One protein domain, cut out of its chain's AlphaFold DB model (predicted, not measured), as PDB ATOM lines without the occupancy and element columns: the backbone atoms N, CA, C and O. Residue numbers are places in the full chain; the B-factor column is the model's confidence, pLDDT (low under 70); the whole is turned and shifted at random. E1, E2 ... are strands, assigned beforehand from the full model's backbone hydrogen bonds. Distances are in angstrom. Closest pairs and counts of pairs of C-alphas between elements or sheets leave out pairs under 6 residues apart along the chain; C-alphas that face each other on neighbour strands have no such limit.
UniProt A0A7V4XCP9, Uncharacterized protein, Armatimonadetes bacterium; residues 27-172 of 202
ATOM      1  N   ALA A  27      48.515  28.479  19.100       45.81
ATOM      2  CA  ALA A  27      48.474  29.363  20.255       45.81
ATOM      3  C   ALA A  27      49.846  30.047  20.324       45.81
ATOM      4  O   ALA A  27      50.869  29.366  20.346       45.81
ATOM      5  N   GLU A  28      49.883  31.369  20.222       53.91
ATOM      6  CA  GLU A  28      51.150  32.081  20.248       53.91
ATOM      7  C   GLU A  28      51.594  32.335  21.692       53.91
ATOM      8  O   GLU A  28      50.775  32.388  22.607       53.91
ATOM      9  N   SER A  29      52.902  32.475  21.912       57.06
ATOM     10  CA  SER A  29      53.464  32.896  23.203       57.06
ATOM     11  C   SER A  29      52.820  34.198  23.702       57.06
ATOM     12  O   SER A  29      52.390  35.011  22.889       57.06
ATOM     13  N   GLU A  30      52.815  34.461  25.014       56.59
ATOM     14  CA  GLU A  30      52.231  35.696  25.583       56.59
ATOM     15  C   GLU A  30      52.796  36.960  24.921       56.59
ATOM     16  O   GLU A  30      52.062  37.906  24.647       56.59
ATOM     17  N   SER A  31      54.084  36.943  24.563       59.31
ATOM     18  CA  SER A  31      54.752  38.033  23.845       59.31
ATOM     19  C   SER A  31      54.128  38.393  22.494       59.31
ATOM     20  O   SER A  31      54.393  39.482  21.988       59.31
ATOM     21  N   SER A  32      53.310  37.517  21.915       68.31
ATOM     22  CA  SER A  32      52.581  37.775  20.673       68.31
ATOM     23  C   SER A  32      51.262  38.518  20.886       68.31
ATOM     24  O   SER A  32      50.717  39.080  19.935       68.31
ATOM     25  N   PHE A  33      50.741  38.556  22.117       77.25
ATOM     26  CA  PHE A  33      49.506  39.266  22.423       77.25
ATOM     27  C   PHE A  33      49.772  40.765  22.553       77.25
ATOM     28  O   PHE A  33      50.442  41.240  23.471       77.25
ATOM     29  N   LYS A  34      49.175  41.541  21.654       85.75
ATOM     30  CA  LYS A  34      49.147  43.003  21.731       85.75
ATOM     31  C   LYS A  34      48.116  43.439  22.771       85.75
ATOM     32  O   LYS A  34      47.116  42.763  22.992       85.75
ATOM     33  N   SER A  35      48.305  44.595  23.394       83.94
ATOM     34  CA  SER A  35      47.236  45.205  24.192       83.94
ATOM     35  C   SER A  35      46.308  46.017  23.292       83.94
ATOM     36  O   SER A  35      46.774  46.794  22.456       83.94
ATOM     37  N   ALA A  36      45.001  45.866  23.484       87.88
ATOM     38  CA  ALA A  36      43.991  46.681  22.819       87.88
ATOM     39  C   ALA A  36      42.789  46.945  23.733       87.88
ATOM     40  O   ALA A  36      42.550  46.231  24.711       87.88
ATOM     41  N   HIS A  37      42.024  47.982  23.399       89.94
ATOM     42  CA  HIS A  37      40.740  48.279  24.024       89.94
ATOM     43  C   HIS A  37      39.609  47.858  23.084       89.94
ATOM     44  O   HIS A  37      39.561  48.312  21.941       89.94
ATOM     45  N   LEU A  38      38.692  47.021  23.568       90.62
ATOM     46  CA  LEU A  38      37.520  46.591  22.805       90.62
ATOM     47  C   LEU A  38      36.278  47.340  23.285       90.62
ATOM     48  O   LEU A  38      36.101  47.555  24.483       90.62
ATOM     49  N   THR A  39      35.417  47.736  22.353       90.56
ATOM     50  CA  THR A  39      34.084  48.281  22.649       90.56
ATOM     51  C   THR A  39      33.028  47.413  21.991       90.56
ATOM     52  O   THR A  39      33.290  46.853  20.929       90.56
ATOM     53  N   ASP A  40      31.839  47.326  22.595       90.06
ATOM     54  CA  ASP A  40      30.738  46.493  22.091       90.06
ATOM     55  C   ASP A  40      31.119  45.007  21.935       90.06
ATOM     56  O   ASP A  40      30.605  44.294  21.078       90.06
ATOM     57  N   ILE A  41      32.018  44.527  22.794       89.25
ATOM     58  CA  ILE A  41      32.304  43.104  22.981       89.25
ATOM     59  C   ILE A  41      32.188  42.816  24.466       89.25
ATOM     60  O   ILE A  41      32.823  43.482  25.290       89.25
ATOM     61  N   TYR A  42      31.392  41.808  24.792       88.38
ATOM     62  CA  TYR A  42      31.025  41.493  26.160       88.38
ATOM     63  C   TYR A  42      31.402  40.057  26.495       88.38
ATOM     64  O   TYR A  42      31.207  39.150  25.688       88.38
ATOM     65  N   LEU A  43      31.931  39.851  27.701       89.81
ATOM     66  CA  LEU A  43      32.227  38.526  28.239       89.81
ATOM     67  C   LEU A  43      31.380  38.296  29.484       89.81
ATOM     68  O   LEU A  43      31.517  39.022  30.472       89.81
ATOM     69  N   THR A  44      30.531  37.273  29.443       89.56
ATOM     70  CA  THR A  44      29.650  36.926  30.558       89.56
ATOM     71  C   THR A  44      29.900  35.500  31.041       89.56
ATOM     72  O   THR A  44      29.784  34.571  30.246       89.56
ATOM     73  N   PRO A  45      30.183  35.297  32.339       89.06
ATOM     74  CA  PRO A  45      30.558  36.320  33.319       89.06
ATOM     75  C   PRO A  45      31.975  36.862  33.040       89.06
ATOM     76  O   PRO A  45      32.715  36.314  32.226       89.06
ATOM     77  N   SER A  46      32.394  37.906  33.757       84.50
ATOM     78  CA  SER A  46      33.799  38.330  33.742       84.50
ATOM     79  C   SER A  46      34.724  37.205  34.226       84.50
ATOM     80  O   SER A  46      34.347  36.400  35.084       84.50
ATOM     81  N   MET A  47      35.945  37.161  33.686       83.81
ATOM     82  CA  MET A  47      36.925  36.113  33.987       83.81
ATOM     83  C   MET A  47      37.276  36.083  35.478       83.81
ATOM     84  O   MET A  47      37.733  37.081  36.037       83.81
ATOM     85  N   LYS A  48      37.038  34.939  36.130       85.31
ATOM     86  CA  LYS A  48      37.261  34.752  37.572       85.31
ATOM     87  C   LYS A  48      37.621  33.302  37.906       85.31
ATOM     88  O   LYS A  48      37.175  32.373  37.232       85.31
ATOM     89  N   SER A  49      38.408  33.113  38.965       85.94
ATOM     90  CA  SER A  49      38.816  31.784  39.438       85.94
ATOM     91  C   SER A  49      37.579  30.970  39.834       85.94
ATOM     92  O   SER A  49      36.600  31.513  40.353       85.94
ATOM     93  N   GLY A  50      37.586  29.678  39.519       87.81
ATOM     94  CA  GLY A  50      36.469  28.756  39.720       87.81
ATOM     95  C   GLY A  50      35.337  28.873  38.695       87.81
ATOM     96  O   GLY A  50      34.392  28.092  38.757       87.81
ATOM     97  N   THR A  51      35.399  29.813  37.746       89.62
ATOM     98  CA  THR A  51      34.391  29.922  36.680       89.62
ATOM     99  C   THR A  51      34.851  29.258  35.406       89.62
ATOM    100  O   THR A  51      35.920  29.555  34.876       89.62
ATOM    101  N   THR A  52      34.002  28.368  34.917       88.19
ATOM    102  CA  THR A  52      34.308  27.458  33.822       88.19
ATOM    103  C   THR A  52      33.597  27.825  32.533       88.19
ATOM    104  O   THR A  52      34.205  27.692  31.480       88.19
ATOM    105  N   SER A  53      32.365  28.329  32.585       89.12
ATOM    106  CA  SER A  53      31.591  28.691  31.393       89.12
ATOM    107  C   SER A  53      31.591  30.194  31.143       89.12
ATOM    108  O   SER A  53      31.328  30.977  32.054       89.12
ATOM    109  N   TYR A  54      31.844  30.569  29.893       88.62
ATOM    110  CA  TYR A  54      31.916  31.942  29.414       88.62
ATOM    111  C   TYR A  54      31.167  32.088  28.096       88.62
ATOM    112  O   TYR A  54      31.271  31.235  27.217       88.62
ATOM    113  N   THR A  55      30.473  33.204  27.931       89.31
ATOM    114  CA  THR A  55      29.820  33.596  26.688       89.31
ATOM    115  C   THR A  55      30.430  34.897  26.195       89.31
ATOM    116  O   THR A  55      30.488  35.875  26.940       89.31
ATOM    117  N   LEU A  56      30.887  34.896  24.947       89.62
ATOM    118  CA  LEU A  56      31.305  36.088  24.226       89.62
ATOM    119  C   LEU A  56      30.144  36.564  23.356       89.62
ATOM    120  O   LEU A  56      29.606  35.782  22.568       89.62
ATOM    121  N   ASP A  57      29.778  37.828  23.519       88.44
ATOM    122  CA  ASP A  57      28.665  38.461  22.818       88.44
ATOM    123  C   ASP A  57      29.091  39.791  22.184       88.44
ATOM    124  O   ASP A  57      30.055  40.433  22.619       88.44
ATOM    125  N   PHE A  58      28.366  40.195  21.146       88.38
ATOM    126  CA  PHE A  58      28.638  41.378  20.347       88.38
ATOM    127  C   PHE A  58      27.522  42.408  20.478       88.38
ATOM    128  O   PHE A  58      26.339  42.113  20.320       88.38
ATOM    129  N   GLY A  59      27.924  43.654  20.704       87.00
ATOM    130  CA  GLY A  59      27.052  44.810  20.611       87.00
ATOM    131  C   GLY A  59      26.724  45.182  19.168       87.00
ATOM    132  O   GLY A  59      26.948  44.438  18.214       87.00
ATOM    133  N   SER A  60      26.178  46.383  19.006       86.44
ATOM    134  CA  SER A  60      25.730  46.876  17.700       86.44
ATOM    135  C   SER A  60      26.877  47.280  16.774       86.44
ATOM    136  O   SER A  60      26.724  47.198  15.556       86.44
ATOM    137  N   LYS A  61      28.012  47.708  17.343       89.12
ATOM    138  CA  LYS A  61      29.193  48.137  16.597       89.12
ATOM    139  C   LYS A  61      30.489  47.761  17.334       89.12
ATOM    140  O   LYS A  61      31.115  48.624  17.955       89.12
ATOM    141  N   PRO A  62      30.901  46.483  17.288       91.06
ATOM    142  CA  PRO A  62      32.141  46.046  17.916       91.06
ATOM    143  C   PRO A  62      33.366  46.711  17.279       91.06
ATOM    144  O   PRO A  62      33.557  46.637  16.064       91.06
ATOM    145  N   MET A  63      34.213  47.333  18.100       92.38
ATOM    146  CA  MET A  63      35.435  48.012  17.646       92.38
ATOM    147  C   MET A  63      36.646  47.564  18.448       92.38
ATOM    148  O   MET A  63      36.550  47.253  19.638       92.38
ATOM    149  N   ILE A  64      37.807  47.644  17.807       92.50
ATOM    150  CA  ILE A  64      39.114  47.536  18.446       92.50
ATOM    151  C   ILE A  64      39.839  48.873  18.349       92.50
ATOM    152  O   ILE A  64      39.911  49.462  17.276       92.50
ATOM    153  N   THR A  65      40.387  49.349  19.465       92.94
ATOM    154  CA  THR A  65      41.297  50.500  19.518       92.94
ATOM    155  C   THR A  65      42.674  50.025  19.951       92.94
ATOM    156  O   THR A  65      42.827  49.421  21.017       92.94
ATOM    157  N   LEU A  66      43.666  50.264  19.101       90.31
ATOM    158  CA  LEU A  66      45.044  49.836  19.309       90.31
ATOM    159  C   LEU A  66      45.811  50.839  20.182       90.31
ATOM    160  O   LEU A  66      45.358  51.954  20.438       90.31
ATOM    161  N   ALA A  67      47.002  50.443  20.635       87.50
ATOM    162  CA  ALA A  67      47.860  51.275  21.483       87.50
ATOM    163  C   ALA A  67      48.316  52.592  20.819       87.50
ATOM    164  O   ALA A  67      48.670  53.535  21.519       87.50
ATOM    165  N   ASP A  68      48.294  52.665  19.486       89.38
ATOM    166  CA  ASP A  68      48.586  53.880  18.713       89.38
ATOM    167  C   ASP A  68      47.392  54.856  18.635       89.38
ATOM    168  O   ASP A  68      47.511  55.929  18.046       89.38
ATOM    169  N   GLY A  69      46.248  54.500  19.232       90.06
ATOM    170  CA  GLY A  69      45.020  55.293  19.245       90.06
ATOM    171  C   GLY A  69      44.109  55.078  18.035       90.06
ATOM    172  O   GLY A  69      43.014  55.636  18.011       90.06
ATOM    173  N   ASN A  70      44.506  54.267  17.049       93.06
ATOM    174  CA  ASN A  70      43.668  53.980  15.888       93.06
ATOM    175  C   ASN A  70      42.568  52.971  16.234       93.06
ATOM    176  O   ASN A  70      42.828  51.942  16.866       93.06
ATOM    177  N   SER A  71      41.350  53.243  15.757       94.69
ATOM    178  CA  SER A  71      40.186  52.372  15.940       94.69
ATOM    179  C   SER A  71      39.729  51.748  14.624       94.69
ATOM    180  O   SER A  71      39.709  52.411  13.587       94.69
ATOM    181  N   TYR A  72      39.312  50.488  14.681       94.81
ATOM    182  CA  TYR A  72      38.833  49.719  13.534       94.81
ATOM    183  C   TYR A  72      37.572  48.937  13.899       94.81
ATOM    184  O   TYR A  72      37.454  48.457  15.029       94.81
ATOM    185  N   ASP A  73      36.657  48.788  12.938       93.50
ATOM    186  CA  ASP A  73      35.567  47.819  13.048       93.50
ATOM    187  C   ASP A  73      36.166  46.407  13.113       93.50
ATOM    188  O   ASP A  73      37.167  46.104  12.447       93.50
ATOM    189  N   ILE A  74      35.569  45.558  13.944       92.25
ATOM    190  CA  ILE A  74      35.939  44.147  14.035       92.25
ATOM    191  C   ILE A  74      35.054  43.361  13.070       92.25
ATOM    192  O   ILE A  74      33.851  43.597  12.980       92.25
ATOM    193  N   ASP A  75      35.646  42.397  12.370       90.38
ATOM    194  CA  ASP A  75      34.944  41.560  11.398       90.38
ATOM    195  C   ASP A  75      34.508  40.230  12.030       90.38
ATOM    196  O   ASP A  75      33.359  39.785  11.915       90.38
ATOM    197  N   TRP A  76      35.445  39.579  12.722       90.12
ATOM    198  CA  TRP A  76      35.221  38.297  13.375       90.12
ATOM    199  C   TRP A  76      36.241  38.004  14.471       90.12
ATOM    200  O   TRP A  76      37.342  38.558  14.508       90.12
ATOM    201  N   ILE A  77      35.880  37.048  15.327       89.38
ATOM    202  CA  ILE A  77      36.758  36.433  16.321       89.38
ATOM    203  C   ILE A  77      36.930  34.956  15.985       89.38
ATOM    204  O   ILE A  77      35.951  34.246  15.752       89.38
ATOM    205  N   GLN A  78      38.175  34.489  15.957       86.25
ATOM    206  CA  GLN A  78      38.501  33.102  15.618       86.25
ATOM    207  C   GLN A  78      38.981  32.288  16.818       86.25
ATOM    208  O   GLN A  78      38.997  31.064  16.752       86.25
ATOM    209  N   ALA A  79      39.381  32.938  17.906       84.81
ATOM    210  CA  ALA A  79      39.879  32.214  19.062       84.81
ATOM    211  C   ALA A  79      39.732  33.027  20.360       84.81
ATOM    212  O   ALA A  79      39.753  34.261  20.319       84.81
ATOM    213  N   PHE A  80      39.562  32.332  21.490       86.25
ATOM    214  CA  PHE A  80      39.354  32.886  22.836       86.25
ATOM    215  C   PHE A  80      40.196  32.139  23.875       86.25
ATOM    216  O   PHE A  80      40.100  30.919  23.994       86.25
ATOM    217  N   TYR A  81      40.983  32.873  24.662       83.62
ATOM    218  CA  TYR A  81      41.972  32.330  25.596       83.62
ATOM    219  C   TYR A  81      41.836  32.927  26.985       83.62
ATOM    220  O   TYR A  81      41.463  34.084  27.147       83.62
ATOM    221  N   ALA A  82      42.219  32.145  27.986       84.56
ATOM    222  CA  ALA A  82      42.676  32.646  29.268       84.56
ATOM    223  C   ALA A  82      44.205  32.806  29.204       84.56
ATOM    224  O   ALA A  82      44.927  31.850  28.901       84.56
ATOM    225  N   VAL A  83      44.685  34.019  29.475       80.31
ATOM    226  CA  VAL A  83      46.106  34.392  29.436       80.31
ATOM    227  C   VAL A  83      46.512  34.887  30.822       80.31
ATOM    228  O   VAL A  83      45.864  35.785  31.358       80.31
ATOM    229  N   SER A  84      47.569  34.329  31.416       76.81
ATOM    230  CA  SER A  84      48.175  34.909  32.628       76.81
ATOM    231  C   SER A  84      49.200  35.961  32.246       76.81
ATOM    232  O   SER A  84      50.073  35.676  31.437       76.81
ATOM    233  N   VAL A  85      49.088  37.148  32.845       63.16
ATOM    234  CA  VAL A  85      49.875  38.347  32.494       63.16
ATOM    235  C   VAL A  85      50.989  38.625  33.508       63.16
ATOM    236  O   VAL A  85      51.309  39.776  33.793       63.16
ATOM    237  N   VAL A  86      51.503  37.606  34.198       57.62
ATOM    238  CA  VAL A  86      52.521  37.839  35.232       57.62
ATOM    239  C   VAL A  86      53.464  36.658  35.409       57.62
ATOM    240  O   VAL A  86      53.035  35.507  35.500       57.62
ATOM    241  N   ASP A  87      54.746  36.995  35.542       49.84
ATOM    242  CA  ASP A  87      55.895  36.092  35.441       49.84
ATOM    243  C   ASP A  87      56.052  35.086  36.599       49.84
ATOM    244  O   ASP A  87      56.913  34.221  36.534       49.84
ATOM    245  N   ASN A  88      55.214  35.119  37.642       52.31
ATOM    246  CA  ASN A  88      55.421  34.308  38.855       52.31
ATOM    247  C   ASN A  88      54.194  33.514  39.337       52.31
ATOM    248  O   ASN A  88      54.130  33.161  40.515       52.31
ATOM    249  N   TYR A  89      53.214  33.218  38.474       58.22
ATOM    250  CA  TYR A  89      51.965  32.592  38.927       58.22
ATOM    251  C   TYR A  89      51.604  31.284  38.235       58.22
ATOM    252  O   TYR A  89      51.799  31.081  37.039       58.22
ATOM    253  N   THR A  90      51.002  30.406  39.030       59.97
ATOM    254  CA  THR A  90      50.408  29.145  38.611       59.97
ATOM    255  C   THR A  90      48.912  29.344  38.414       59.97
ATOM    256  O   THR A  90      48.185  29.628  39.366       59.97
ATOM    257  N   PHE A  91      48.424  29.150  37.193       71.50
ATOM    258  CA  PHE A  91      47.009  28.876  36.982       71.50
ATOM    259  C   PHE A  91      46.853  27.592  36.193       71.50
ATOM    260  O   PHE A  91      47.698  27.252  35.373       71.50
ATOM    261  N   THR A  92      45.788  26.853  36.462       72.88
ATOM    262  CA  THR A  92      45.479  25.621  35.740       72.88
ATOM    263  C   THR A  92      44.165  25.807  35.013       72.88
ATOM    264  O   THR A  92      43.199  26.318  35.581       72.88
ATOM    265  N   ALA A  93      44.144  25.376  33.760       73.62
ATOM    266  CA  ALA A  93      42.928  25.193  33.001       73.62
ATOM    267  C   ALA A  93      42.924  23.775  32.432       73.62
ATOM    268  O   ALA A  93      43.954  23.299  31.952       73.62
ATOM    269  N   THR A  94      41.780  23.105  32.485       75.44
ATOM    270  CA  THR A  94      41.584  21.825  31.792       75.44
ATOM    271  C   THR A  94      40.629  22.008  30.625       75.44
ATOM    272  O   THR A  94      39.764  22.888  30.649       75.44
ATOM    273  N   GLU A  95      40.790  21.180  29.596       73.50
ATOM    274  CA  GLU A  95      39.870  21.146  28.464       73.50
ATOM    275  C   GLU A  95      38.442  20.855  28.956       73.50
ATOM    276  O   GLU A  95      38.215  19.973  29.788       73.50
ATOM    277  N   GLY A  96      37.488  21.661  28.493       70.75
ATOM    278  CA  GLY A  96      36.056  21.436  28.693       70.75
ATOM    279  C   GLY A  96      35.369  21.204  27.351       70.75
ATOM    280  O   GLY A  96      36.007  20.758  26.411       70.75
ATOM    281  N   ALA A  97      34.073  21.490  27.233       74.31
ATOM    282  CA  ALA A  97      33.353  21.369  25.962       74.31
ATOM    283  C   ALA A  97      33.103  22.747  25.324       74.31
ATOM    284  O   ALA A  97      32.752  23.706  26.015       74.31
ATOM    285  N   SER A  98      33.214  22.836  23.996       75.81
ATOM    286  CA  SER A  98      32.822  24.017  23.213       75.81
ATOM    287  C   SER A  98      31.581  23.719  22.376       75.81
ATOM    288  O   SER A  98      31.522  22.707  21.679       75.81
ATOM    289  N   SER A  99      30.598  24.624  22.391       73.25
ATOM    290  CA  SER A  99      29.401  24.493  21.547       73.25
ATOM    291  C   SER A  99      29.660  24.856  20.081       73.25
ATOM    292  O   SER A  99      28.820  24.592  19.228       73.25
ATOM    293  N   LEU A 100      30.800  25.491  19.786       71.62
ATOM    294  CA  LEU A 100      31.167  25.955  18.446       71.62
ATOM    295  C   LEU A 100      32.134  25.010  17.718       71.62
ATOM    296  O   LEU A 100      32.564  25.321  16.608       71.62
ATOM    297  N   GLY A 101      32.507  23.883  18.335       68.38
ATOM    298  CA  GLY A 101      33.505  22.963  17.777       68.38
ATOM    299  C   GLY A 101      34.896  23.589  17.647       68.38
ATOM    300  O   GLY A 101      35.662  23.213  16.765       68.38
ATOM    301  N   TRP A 102      35.188  24.597  18.472       72.50
ATOM    302  CA  TRP A 102      36.547  25.108  18.648       72.50
ATOM    303  C   TRP A 102      37.340  24.044  19.406       72.50
ATOM    304  O   TRP A 102      36.744  23.329  20.209       72.50
ATOM    305  N   ASN A 103      38.644  23.938  19.163       66.88
ATOM    306  CA  ASN A 103      39.508  22.977  19.843       66.88
ATOM    307  C   ASN A 103      40.371  23.683  20.879       66.88
ATOM    308  O   ASN A 103      40.732  24.849  20.719       66.88
ATOM    309  N   TRP A 104      40.675  22.977  21.963       68.25
ATOM    310  CA  TRP A 104      41.499  23.515  23.027       68.25
ATOM    311  C   TRP A 104      42.982  23.330  22.710       68.25
ATOM    312  O   TRP A 104      43.421  22.248  22.320       68.25
ATOM    313  N   ASN A 105      43.770  24.380  22.915       63.62
ATOM    314  CA  ASN A 105      45.220  24.331  22.799       63.62
ATOM    315  C   ASN A 105      45.849  24.983  24.032       63.62
ATOM    316  O   ASN A 105      45.439  26.075  24.439       63.62
ATOM    317  N   THR A 106      46.843  24.308  24.614       63.62
ATOM    318  CA  THR A 106      47.587  24.833  25.761       63.62
ATOM    319  C   THR A 106      49.066  24.810  25.508       63.62
ATOM    320  O   THR A 106      49.634  23.782  25.142       63.62
ATOM    321  N   GLN A 107      49.702  25.941  25.778       63.34
ATOM    322  CA  GLN A 107      51.146  26.055  25.723       63.34
ATOM    323  C   GLN A 107      51.701  26.518  27.060       63.34
ATOM    324  O   GLN A 107      51.154  27.404  27.718       63.34
ATOM    325  N   LYS A 108      52.819  25.896  27.438       60.19
ATOM    326  CA  LYS A 108      53.742  26.407  28.447       60.19
ATOM    327  C   LYS A 108      54.783  27.243  27.707       60.19
ATOM    328  O   LYS A 108      55.657  26.681  27.052       60.19
ATOM    329  N   GLY A 109      54.649  28.562  27.756       53.81
ATOM    330  CA  GLY A 109      55.639  29.510  27.247       53.81
ATOM    331  C   GLY A 109      56.592  29.973  28.350       53.81
ATOM    332  O   GLY A 109      56.324  29.775  29.534       53.81
ATOM    333  N   LYS A 110      57.702  30.608  27.965       50.56
ATOM    334  CA  LYS A 110      58.518  31.405  28.891       50.56
ATOM    335  C   LYS A 110      58.046  32.862  28.849       50.56
ATOM    336  O   LYS A 110      57.885  33.397  27.753       50.56
ATOM    337  N   GLY A 111      57.803  33.461  30.014       49.38
ATOM    338  CA  GLY A 111      57.501  34.890  30.173       49.38
ATOM    339  C   GLY A 111      58.737  35.766  29.951       49.38
ATOM    340  O   GLY A 111      59.841  35.246  29.759       49.38
ATOM    341  N   LYS A 112      58.563  37.095  29.962       45.31
ATOM    342  CA  LYS A 112      59.667  38.043  29.720       45.31
ATOM    343  C   LYS A 112      60.752  37.966  30.801       45.31
ATOM    344  O   LYS A 112      61.907  38.208  30.462       45.31
ATOM    345  N   ASP A 113      60.401  37.536  32.021       48.16
ATOM    346  CA  ASP A 113      61.291  37.570  33.193       48.16
ATOM    347  C   ASP A 113      61.504  36.195  33.894       48.16
ATOM    348  O   ASP A 113      61.699  36.131  35.103       48.16
ATOM    349  N   ASP A 114      61.552  35.088  33.132       48.84
ATOM    350  CA  ASP A 114      61.940  33.716  33.576       48.84
ATOM    351  C   ASP A 114      60.834  32.845  34.238       48.84
ATOM    352  O   ASP A 114      61.098  31.785  34.814       48.84
ATOM    353  N   GLY A 115      59.565  33.232  34.068       50.28
ATOM    354  CA  GLY A 115      58.370  32.478  34.482       50.28
ATOM    355  C   GLY A 115      57.806  31.488  33.454       50.28
ATOM    356  O   GLY A 115      57.976  31.667  32.248       50.28
ATOM    357  N   THR A 116      57.063  30.464  33.906       55.66
ATOM    358  CA  THR A 116      56.221  29.639  33.010       55.66
ATOM    359  C   THR A 116      54.880  30.331  32.794       55.66
ATOM    360  O   THR A 116      54.086  30.428  33.726       55.66
ATOM    361  N   VAL A 117      54.599  30.758  31.566       58.28
ATOM    362  CA  VAL A 117      53.288  31.297  31.193       58.28
ATOM    363  C   VAL A 117      52.439  30.170  30.642       58.28
ATOM    364  O   VAL A 117      52.857  29.437  29.745       58.28
ATOM    365  N   LEU A 118      51.237  30.030  31.183       66.56
ATOM    366  CA  LEU A 118      50.226  29.151  30.627       66.56
ATOM    367  C   LEU A 118      49.282  29.990  29.768       66.56
ATOM    368  O   LEU A 118      48.830  31.059  30.166       66.56
ATOM    369  N   ILE A 119      49.012  29.513  28.563       72.06
ATOM    370  CA  ILE A 119      47.952  30.035  27.704       72.06
ATOM    371  C   ILE A 119      47.060  28.852  27.431       72.06
ATOM    372  O   ILE A 119      47.546  27.841  26.934       72.06
ATOM    373  N   ALA A 120      45.788  28.973  27.787       69.69
ATOM    374  CA  ALA A 120      44.804  27.928  27.572       69.69
ATOM    375  C   ALA A 120      43.591  28.549  26.904       69.69
ATOM    376  O   ALA A 120      43.002  29.503  27.419       69.69
ATOM    377  N   GLY A 121      43.200  28.018  25.760       72.56
ATOM    378  CA  GLY A 121      42.057  28.568  25.062       72.56
ATOM    379  C   GLY A 121      41.622  27.747  23.885       72.56
ATOM    380  O   GLY A 121      42.147  26.674  23.613       72.56
ATOM    381  N   TRP A 122      40.612  28.286  23.237       67.62
ATOM    382  CA  TRP A 122      39.871  27.684  22.161       67.62
ATOM    383  C   TRP A 122      40.252  28.386  20.868       67.62
ATOM    384  O   TRP A 122      40.053  29.596  20.767       67.62
ATOM    385  N   ASP A 123      40.758  27.644  19.891       69.56
ATOM    386  CA  ASP A 123      40.905  28.122  18.521       69.56
ATOM    387  C   ASP A 123      39.885  27.476  17.599       69.56
ATOM    388  O   ASP A 123      39.287  26.440  17.904       69.56
ATOM    389  N   THR A 124      39.695  28.079  16.434       61.88
ATOM    390  CA  THR A 124      39.099  27.337  15.338       61.88
ATOM    391  C   THR A 124      40.193  26.757  14.466       61.88
ATOM    392  O   THR A 124      40.952  27.460  13.796       61.88
ATOM    393  N   THR A 125      40.218  25.435  14.397       53.44
ATOM    394  CA  THR A 125      40.773  24.752  13.237       53.44
ATOM    395  C   THR A 125      39.742  24.844  12.105       53.44
ATOM    396  O   THR A 125      38.651  24.282  12.214       53.44
ATOM    397  N   GLY A 126      40.055  25.565  11.023       56.91
ATOM    398  CA  GLY A 126      39.199  25.682   9.830       56.91
ATOM    399  C   GLY A 126      38.394  26.990   9.724       56.91
ATOM    400  O   GLY A 126      38.828  28.042  10.175       56.91
ATOM    401  N   GLY A 127      37.234  26.942   9.056       60.38
ATOM    402  CA  GLY A 127      36.423  28.124   8.708       60.38
ATOM    403  C   GLY A 127      35.458  28.624   9.791       60.38
ATOM    404  O   GLY A 127      34.717  29.575   9.549       60.38
ATOM    405  N   ASN A 128      35.435  27.996  10.970       71.19
ATOM    406  CA  ASN A 128      34.546  28.415  12.052       71.19
ATOM    407  C   ASN A 128      35.042  29.752  12.613       71.19
ATOM    408  O   ASN A 128      36.216  29.900  12.926       71.19
ATOM    409  N   ARG A 129      34.173  30.754  12.699       82.06
ATOM    410  CA  ARG A 129      34.486  32.086  13.231       82.06
ATOM    411  C   ARG A 129      33.232  32.640  13.884       82.06
ATOM    412  O   ARG A 129      32.125  32.389  13.405       82.06
ATOM    413  N   LEU A 130      33.399  33.407  14.953       85.44
ATOM    414  CA  LEU A 130      32.321  34.214  15.498       85.44
ATOM    415  C   LEU A 130      32.262  35.518  14.695       85.44
ATOM    416  O   LEU A 130      32.990  36.468  14.977       85.44
ATOM    417  N   GLY A 131      31.466  35.508  13.626       85.06
ATOM    418  CA  GLY A 131      31.242  36.677  12.779       85.06
ATOM    419  C   GLY A 131      30.326  37.683  13.463       85.06
ATOM    420  O   GLY A 131      29.265  37.318  13.973       85.06
ATOM    421  N   ILE A 132      30.708  38.956  13.439       81.56
ATOM    422  CA  ILE A 132      29.940  40.021  14.097       81.56
ATOM    423  C   ILE A 132      28.609  40.280  13.390       81.56
ATOM    424  O   ILE A 132      27.584  40.493  14.035       81.56
ATOM    425  N   HIS A 133      28.588  40.168  12.062       70.75
ATOM    426  CA  HIS A 133      27.366  40.331  11.271       70.75
ATOM    427  C   HIS A 133      26.350  39.202  11.465       70.75
ATOM    428  O   HIS A 133      25.162  39.399  11.211       70.75
ATOM    429  N   ASP A 134      26.788  38.051  11.974       68.62
ATOM    430  CA  ASP A 134      25.903  36.918  12.228       68.62
ATOM    431  C   ASP A 134      25.161  37.048  13.569       68.62
ATOM    432  O   ASP A 134      24.322  36.201  13.877       68.62
ATOM    433  N   LYS A 135      25.485  38.072  14.385       63.53
ATOM    434  CA  LYS A 135      25.004  38.246  15.772       63.53
ATOM    435  C   LYS A 135      25.103  36.960  16.596       63.53
ATOM    436  O   LYS A 135      24.247  36.652  17.426       63.53
ATOM    437  N   LYS A 136      26.125  36.156  16.308       68.88
ATOM    438  CA  LYS A 136      26.351  34.896  17.000       68.88
ATOM    439  C   LYS A 136      27.029  35.202  18.325       68.88
ATOM    440  O   LYS A 136      28.071  35.846  18.348       68.88
ATOM    441  N   GLN A 137      26.455  34.676  19.396       81.31
ATOM    442  CA  GLN A 137      27.152  34.501  20.662       81.31
ATOM    443  C   GLN A 137      27.959  33.198  20.623       81.31
ATOM    444  O   GLN A 137      27.523  32.200  20.037       81.31
ATOM    445  N   GLY A 138      29.132  33.195  21.249       81.81
ATOM    446  CA  GLY A 138      29.958  32.000  21.403       81.81
ATOM    447  C   GLY A 138      30.028  31.582  22.858       81.81
ATOM    448  O   GLY A 138      30.339  32.414  23.700       81.81
ATOM    449  N   THR A 139      29.733  30.315  23.164       85.81
ATOM    450  CA  THR A 139      29.889  29.776  24.523       85.81
ATOM    451  C   THR A 139      31.087  28.837  24.587       85.81
ATOM    452  O   THR A 139      31.256  27.953  23.745       85.81
ATOM    453  N   PHE A 140      31.898  29.026  25.620       83.81
ATOM    454  CA  PHE A 140      33.156  28.338  25.868       83.81
ATOM    455  C   PHE A 140      33.125  27.790  27.283       83.81
ATOM    456  O   PHE A 140      32.761  28.511  28.210       83.81
ATOM    457  N   THR A 141      33.507  26.529  27.470       84.81
ATOM    458  CA  THR A 141      33.601  25.949  28.812       84.81
ATOM    459  C   THR A 141      34.982  25.357  29.032       84.81
ATOM    460  O   THR A 141      35.405  24.484  28.286       84.81
ATOM    461  N   PHE A 142      35.685  25.816  30.061       82.12
ATOM    462  CA  PHE A 142      36.858  25.148  30.619       82.12
ATOM    463  C   PHE A 142      36.400  24.021  31.551       82.12
ATOM    464  O   PHE A 142      35.401  24.173  32.245       82.12
ATOM    465  N   GLY A 143      37.111  22.897  31.617       80.12
ATOM    466  CA  GLY A 143      36.799  21.844  32.593       80.12
ATOM    467  C   GLY A 143      37.055  22.306  34.035       80.12
ATOM    468  O   GLY A 143      36.315  21.975  34.957       80.12
ATOM    469  N   SER A 144      38.084  23.127  34.216       81.69
ATOM    470  CA  SER A 144      38.428  23.841  35.442       81.69
ATOM    471  C   SER A 144      39.205  25.100  35.065       81.69
ATOM    472  O   SER A 144      39.842  25.132  34.012       81.69
ATOM    473  N   LEU A 145      39.132  26.136  35.899       82.19
ATOM    474  CA  LEU A 145      39.950  27.341  35.774       82.19
ATOM    475  C   LEU A 145      40.267  27.852  37.178       82.19
ATOM    476  O   LEU A 145      39.398  28.417  37.839       82.19
ATOM    477  N   THR A 146      41.488  27.633  37.654       82.12
ATOM    478  CA  THR A 146      41.896  27.988  39.021       82.12
ATOM    479  C   THR A 146      43.194  28.774  39.013       82.12
ATOM    480  O   THR A 146      44.162  28.360  38.377       82.12
ATOM    481  N   PHE A 147      43.215  29.880  39.750       78.69
ATOM    482  CA  PHE A 147      44.394  30.709  39.986       78.69
ATOM    483  C   PHE A 147      44.383  31.263  41.411       78.69
ATOM    484  O   PHE A 147      43.330  31.687  41.898       78.69
ATOM    485  N   ASP A 148      45.556  31.250  42.049       62.69
ATOM    486  CA  ASP A 148      45.745  31.608  43.464       62.69
ATOM    487  C   ASP A 148      46.067  33.099  43.654       62.69
ATOM    488  O   ASP A 148      45.678  33.719  44.641       62.69
ATOM    489  N   SER A 149      46.794  33.683  42.699       60.09
ATOM    490  CA  SER A 149      47.154  35.103  42.623       60.09
ATOM    491  C   SER A 149      47.618  35.431  41.198       60.09
ATOM    492  O   SER A 149      48.001  34.533  40.451       60.09
ATOM    493  N   GLY A 150      47.517  36.697  40.783       63.25
ATOM    494  CA  GLY A 150      47.852  37.135  39.423       63.25
ATOM    495  C   GLY A 150      46.639  37.502  38.563       63.25
ATOM    496  O   GLY A 150      45.491  37.179  38.874       63.25
ATOM    497  N   LYS A 151      46.899  38.248  37.485       73.12
ATOM    498  CA  LYS A 151      45.867  38.727  36.563       73.12
ATOM    499  C   LYS A 151      45.730  37.728  35.414       73.12
ATOM    500  O   LYS A 151      46.579  37.703  34.528       73.12
ATOM    501  N   VAL A 152      44.665  36.928  35.429       79.44
ATOM    502  CA  VAL A 152      44.223  36.194  34.236       79.44
ATOM    503  C   VAL A 152      43.302  37.114  33.445       79.44
ATOM    504  O   VAL A 152      42.343  37.659  33.994       79.44
ATOM    505  N   VAL A 153      43.617  37.327  32.172       82.19
ATOM    506  CA  VAL A 153      42.830  38.160  31.261       82.19
ATOM    507  C   VAL A 153      42.349  37.344  30.068       82.19
ATOM    508  O   VAL A 153      43.003  36.374  29.673       82.19
ATOM    509  N   PRO A 154      41.227  37.740  29.456       86.75
ATOM    510  CA  PRO A 154      40.829  37.183  28.181       86.75
ATOM    511  C   PRO A 154      41.817  37.590  27.077       86.75
ATOM    512  O   PRO A 154      42.206  38.754  26.956       86.75
ATOM    513  N   GLY A 155      42.195  36.614  26.260       87.62
ATOM    514  CA  GLY A 155      42.919  36.778  25.008       87.62
ATOM    515  C   GLY A 155      42.014  36.458  23.818       87.62
ATOM    516  O   GLY A 155      41.182  35.557  23.905       87.62
ATOM    517  N   LEU A 156      42.160  37.174  22.707       89.25
ATOM    518  CA  LEU A 156      41.354  36.982  21.498       89.25
ATOM    519  C   LEU A 156      42.221  37.002  20.238       89.25
ATOM    520  O   LEU A 156      43.126  37.825  20.132       89.25
ATOM    521  N   HIS A 157      41.892  36.154  19.263       88.62
ATOM    522  CA  HIS A 157      42.393  36.275  17.891       88.62
ATOM    523  C   HIS A 157      41.325  36.951  17.030       88.62
ATOM    524  O   HIS A 157      40.239  36.394  16.818       88.62
ATOM    525  N   ILE A 158      41.619  38.171  16.590       90.50
ATOM    526  CA  ILE A 158      40.638  39.104  16.033       90.50
ATOM    527  C   ILE A 158      41.044  39.481  14.614       90.50
ATOM    528  O   ILE A 158      42.199  39.842  14.393       90.50
ATOM    529  N   SER A 159      40.083  39.483  13.687       92.00
ATOM    530  CA  SER A 159      40.231  40.178  12.408       92.00
ATOM    531  C   SER A 159      39.498  41.507  12.412       92.00
ATOM    532  O   SER A 159      38.386  41.605  12.935       92.00
ATOM    533  N   TYR A 160      40.155  42.529  11.877       93.12
ATOM    534  CA  TYR A 160      39.698  43.908  11.952       93.12
ATOM    535  C   TYR A 160      40.127  44.721  10.730       93.12
ATOM    536  O   TYR A 160      41.070  44.374  10.008       93.12
ATOM    537  N   GLY A 161      39.452  45.854  10.534       90.00
ATOM    538  CA  GLY A 161      39.734  46.763   9.427       90.00
ATOM    539  C   GLY A 161      39.335  46.170   8.077       90.00
ATOM    540  O   GLY A 161      40.130  46.217   7.137       90.00
ATOM    541  N   ASN A 162      38.116  45.628   7.986       85.56
ATOM    542  CA  ASN A 162      37.542  44.991   6.795       85.56
ATOM    543  C   ASN A 162      38.279  43.708   6.378       85.56
ATOM    544  O   ASN A 162      38.510  43.460   5.194       85.56
ATOM    545  N   GLY A 163      38.713  42.912   7.352       78.94
ATOM    546  CA  GLY A 163      39.372  41.628   7.134       78.94
ATOM    547  C   GLY A 163      40.832  41.721   6.688       78.94
ATOM    548  O   GLY A 163      41.426  40.702   6.339       78.94
ATOM    549  N   LEU A 164      41.418  42.923   6.666       82.19
ATOM    550  CA  LEU A 164      42.783  43.151   6.176       82.19
ATOM    551  C   LEU A 164      43.859  42.808   7.204       82.19
ATOM    552  O   LEU A 164      45.014  42.587   6.838       82.19
ATOM    553  N   LYS A 165      43.499  42.817   8.487       88.50
ATOM    554  CA  LYS A 165      44.417  42.563   9.594       88.50
ATOM    555  C   LYS A 165      43.859  41.460  10.471       88.50
ATOM    556  O   LYS A 165      42.645  41.372  10.668       88.50
ATOM    557  N   THR A 166      44.765  40.665  11.023       87.19
ATOM    558  CA  THR A 166      44.446  39.647  12.017       87.19
ATOM    559  C   THR A 166      45.576  39.592  13.030       87.19
ATOM    560  O   THR A 166      46.737  39.543  12.635       87.19
ATOM    561  N   ASP A 167      45.246  39.649  14.317       88.19
ATOM    562  CA  ASP A 167      46.231  39.692  15.398       88.19
ATOM    563  C   ASP A 167      45.680  39.093  16.700       88.19
ATOM    564  O   ASP A 167      44.468  38.935  16.888       88.19
ATOM    565  N   TRP A 168      46.602  38.795  17.616       86.06
ATOM    566  CA  TRP A 168      46.341  38.316  18.970       86.06
ATOM    567  C   TRP A 168      46.308  39.479  19.961       86.06
ATOM    568  O   TRP A 168      47.229  40.298  19.988       86.06
ATOM    569  N   PHE A 169      45.273  39.544  20.799       87.19
ATOM    570  CA  PHE A 169      45.070  40.645  21.740       87.19
ATOM    571  C   PHE A 169      44.762  40.178  23.152       87.19
ATOM    572  O   PHE A 169      43.870  39.357  23.349       87.19
ATOM    573  N   THR A 170      45.465  40.728  24.141       83.50
ATOM    574  CA  THR A 170      45.027  40.689  25.540       83.50
ATOM    575  C   THR A 170      44.034  41.817  25.774       83.50
ATOM    576  O   THR A 170      44.252  42.960  25.357       83.50
ATOM    577  N   VAL A 171      42.926  41.503  26.444       78.94
ATOM    578  CA  VAL A 171      41.822  42.446  26.623       78.94
ATOM    579  C   VAL A 171      41.600  42.709  28.099       78.94
ATOM    580  O   VAL A 171      41.133  41.860  28.853       78.94
ATOM    581  N   ASN A 172      41.934  43.922  28.525       65.75
ATOM    582  CA  ASN A 172      41.875  44.285  29.938       65.75
ATOM    583  C   ASN A 172      40.462  44.652  30.423       65.75
ATOM    584  O   ASN A 172      40.248  44.633  31.628       65.75
TER     585      ASN A 172
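AT A GLANCE: This is residues 27 to 172 of the 202 residues of an uncharacterized protein of Armatimonadetes bacterium (UniProt A0A7V4XCP9). Look for a small barrel ringed by E1, E2, E3, E8 and E9, with E1, E2 and E3 sharply bent and the ring closed by a short parallel pairing of E9 with E1. E2 and E3 diverge away from their shared turn; E7 with E4 extends the sheet from E2, and E6 with E5 extends it from E3. The 146 printed residues hold no named helix and nine strands, E1 to E9 in chain order, in one mixed sheet; the class is all strand. The whole is compact and rounded, with a radius of gyration of the C-alphas of 14.5 A and spans of 37 by 34 by 26 A.

IN THESE COORDINATES: Find C-alpha 34 at (49.147, 43.003, 21.731), where E1, residues 34 to 44, begins. E2, residues 53 to 66, is 27.8 A from first to last C-alpha, and E3, residues 71 to 84, is 25.4 A. E4 is residues 91 to 98, E5 103 to 110, E6 116 to 123 and E7 138 to 147. E8, residues 152 to 160, is 24.0 A, and E9, residues 165 to 171, ends at C-alpha 171 at (41.822, 42.446, 26.623).

HOW THE PARTS SIT: Begin with E1, E2 and E3, a meander, each strand the antiparallel neighbour of the one before; N 37 and O 65 are 2.9 A apart, as are N 64 and O 72. E2 bends by 101 degrees at residue 60 and E3 by 105 degrees at residue 75. On the ring goes from E3 to antiparallel E8, with N 81 and O 155 at 2.8 A. E8 and E9 form an antiparallel hairpin, with N 156 and O 169 at 2.8 A. E9 is parallel to E1, with N 34 and O 168 at 2.8 A. Off the ring, E7 is antiparallel to E2, with N 54 and O 140 at 2.8 A, and E4 to E7, with N 92 and O 146 at 2.9 A. E6 is antiparallel to E3, with N 82 and O 120 at 2.8 A, and forms a hairpin with E5, with N 109 and O 117 at 2.8 A. The closest C-alphas of E4 and E6, those of Ala 93 and Ala 120, are 6.4 A apart.

THE WHOLE: The two C-alphas farthest apart, those of Asp 114 and Asp 134, are 42.0 A apart. The printed part has no cut. The link from E6 to E7, residues 124 to 137, is long; within it, residues 130 to 131 pair antiparallel with residues 76 to 77 of E3. The mean pLDDT of the printed part is 77.2; 43 residues are under 70, among them residues 103 to 118.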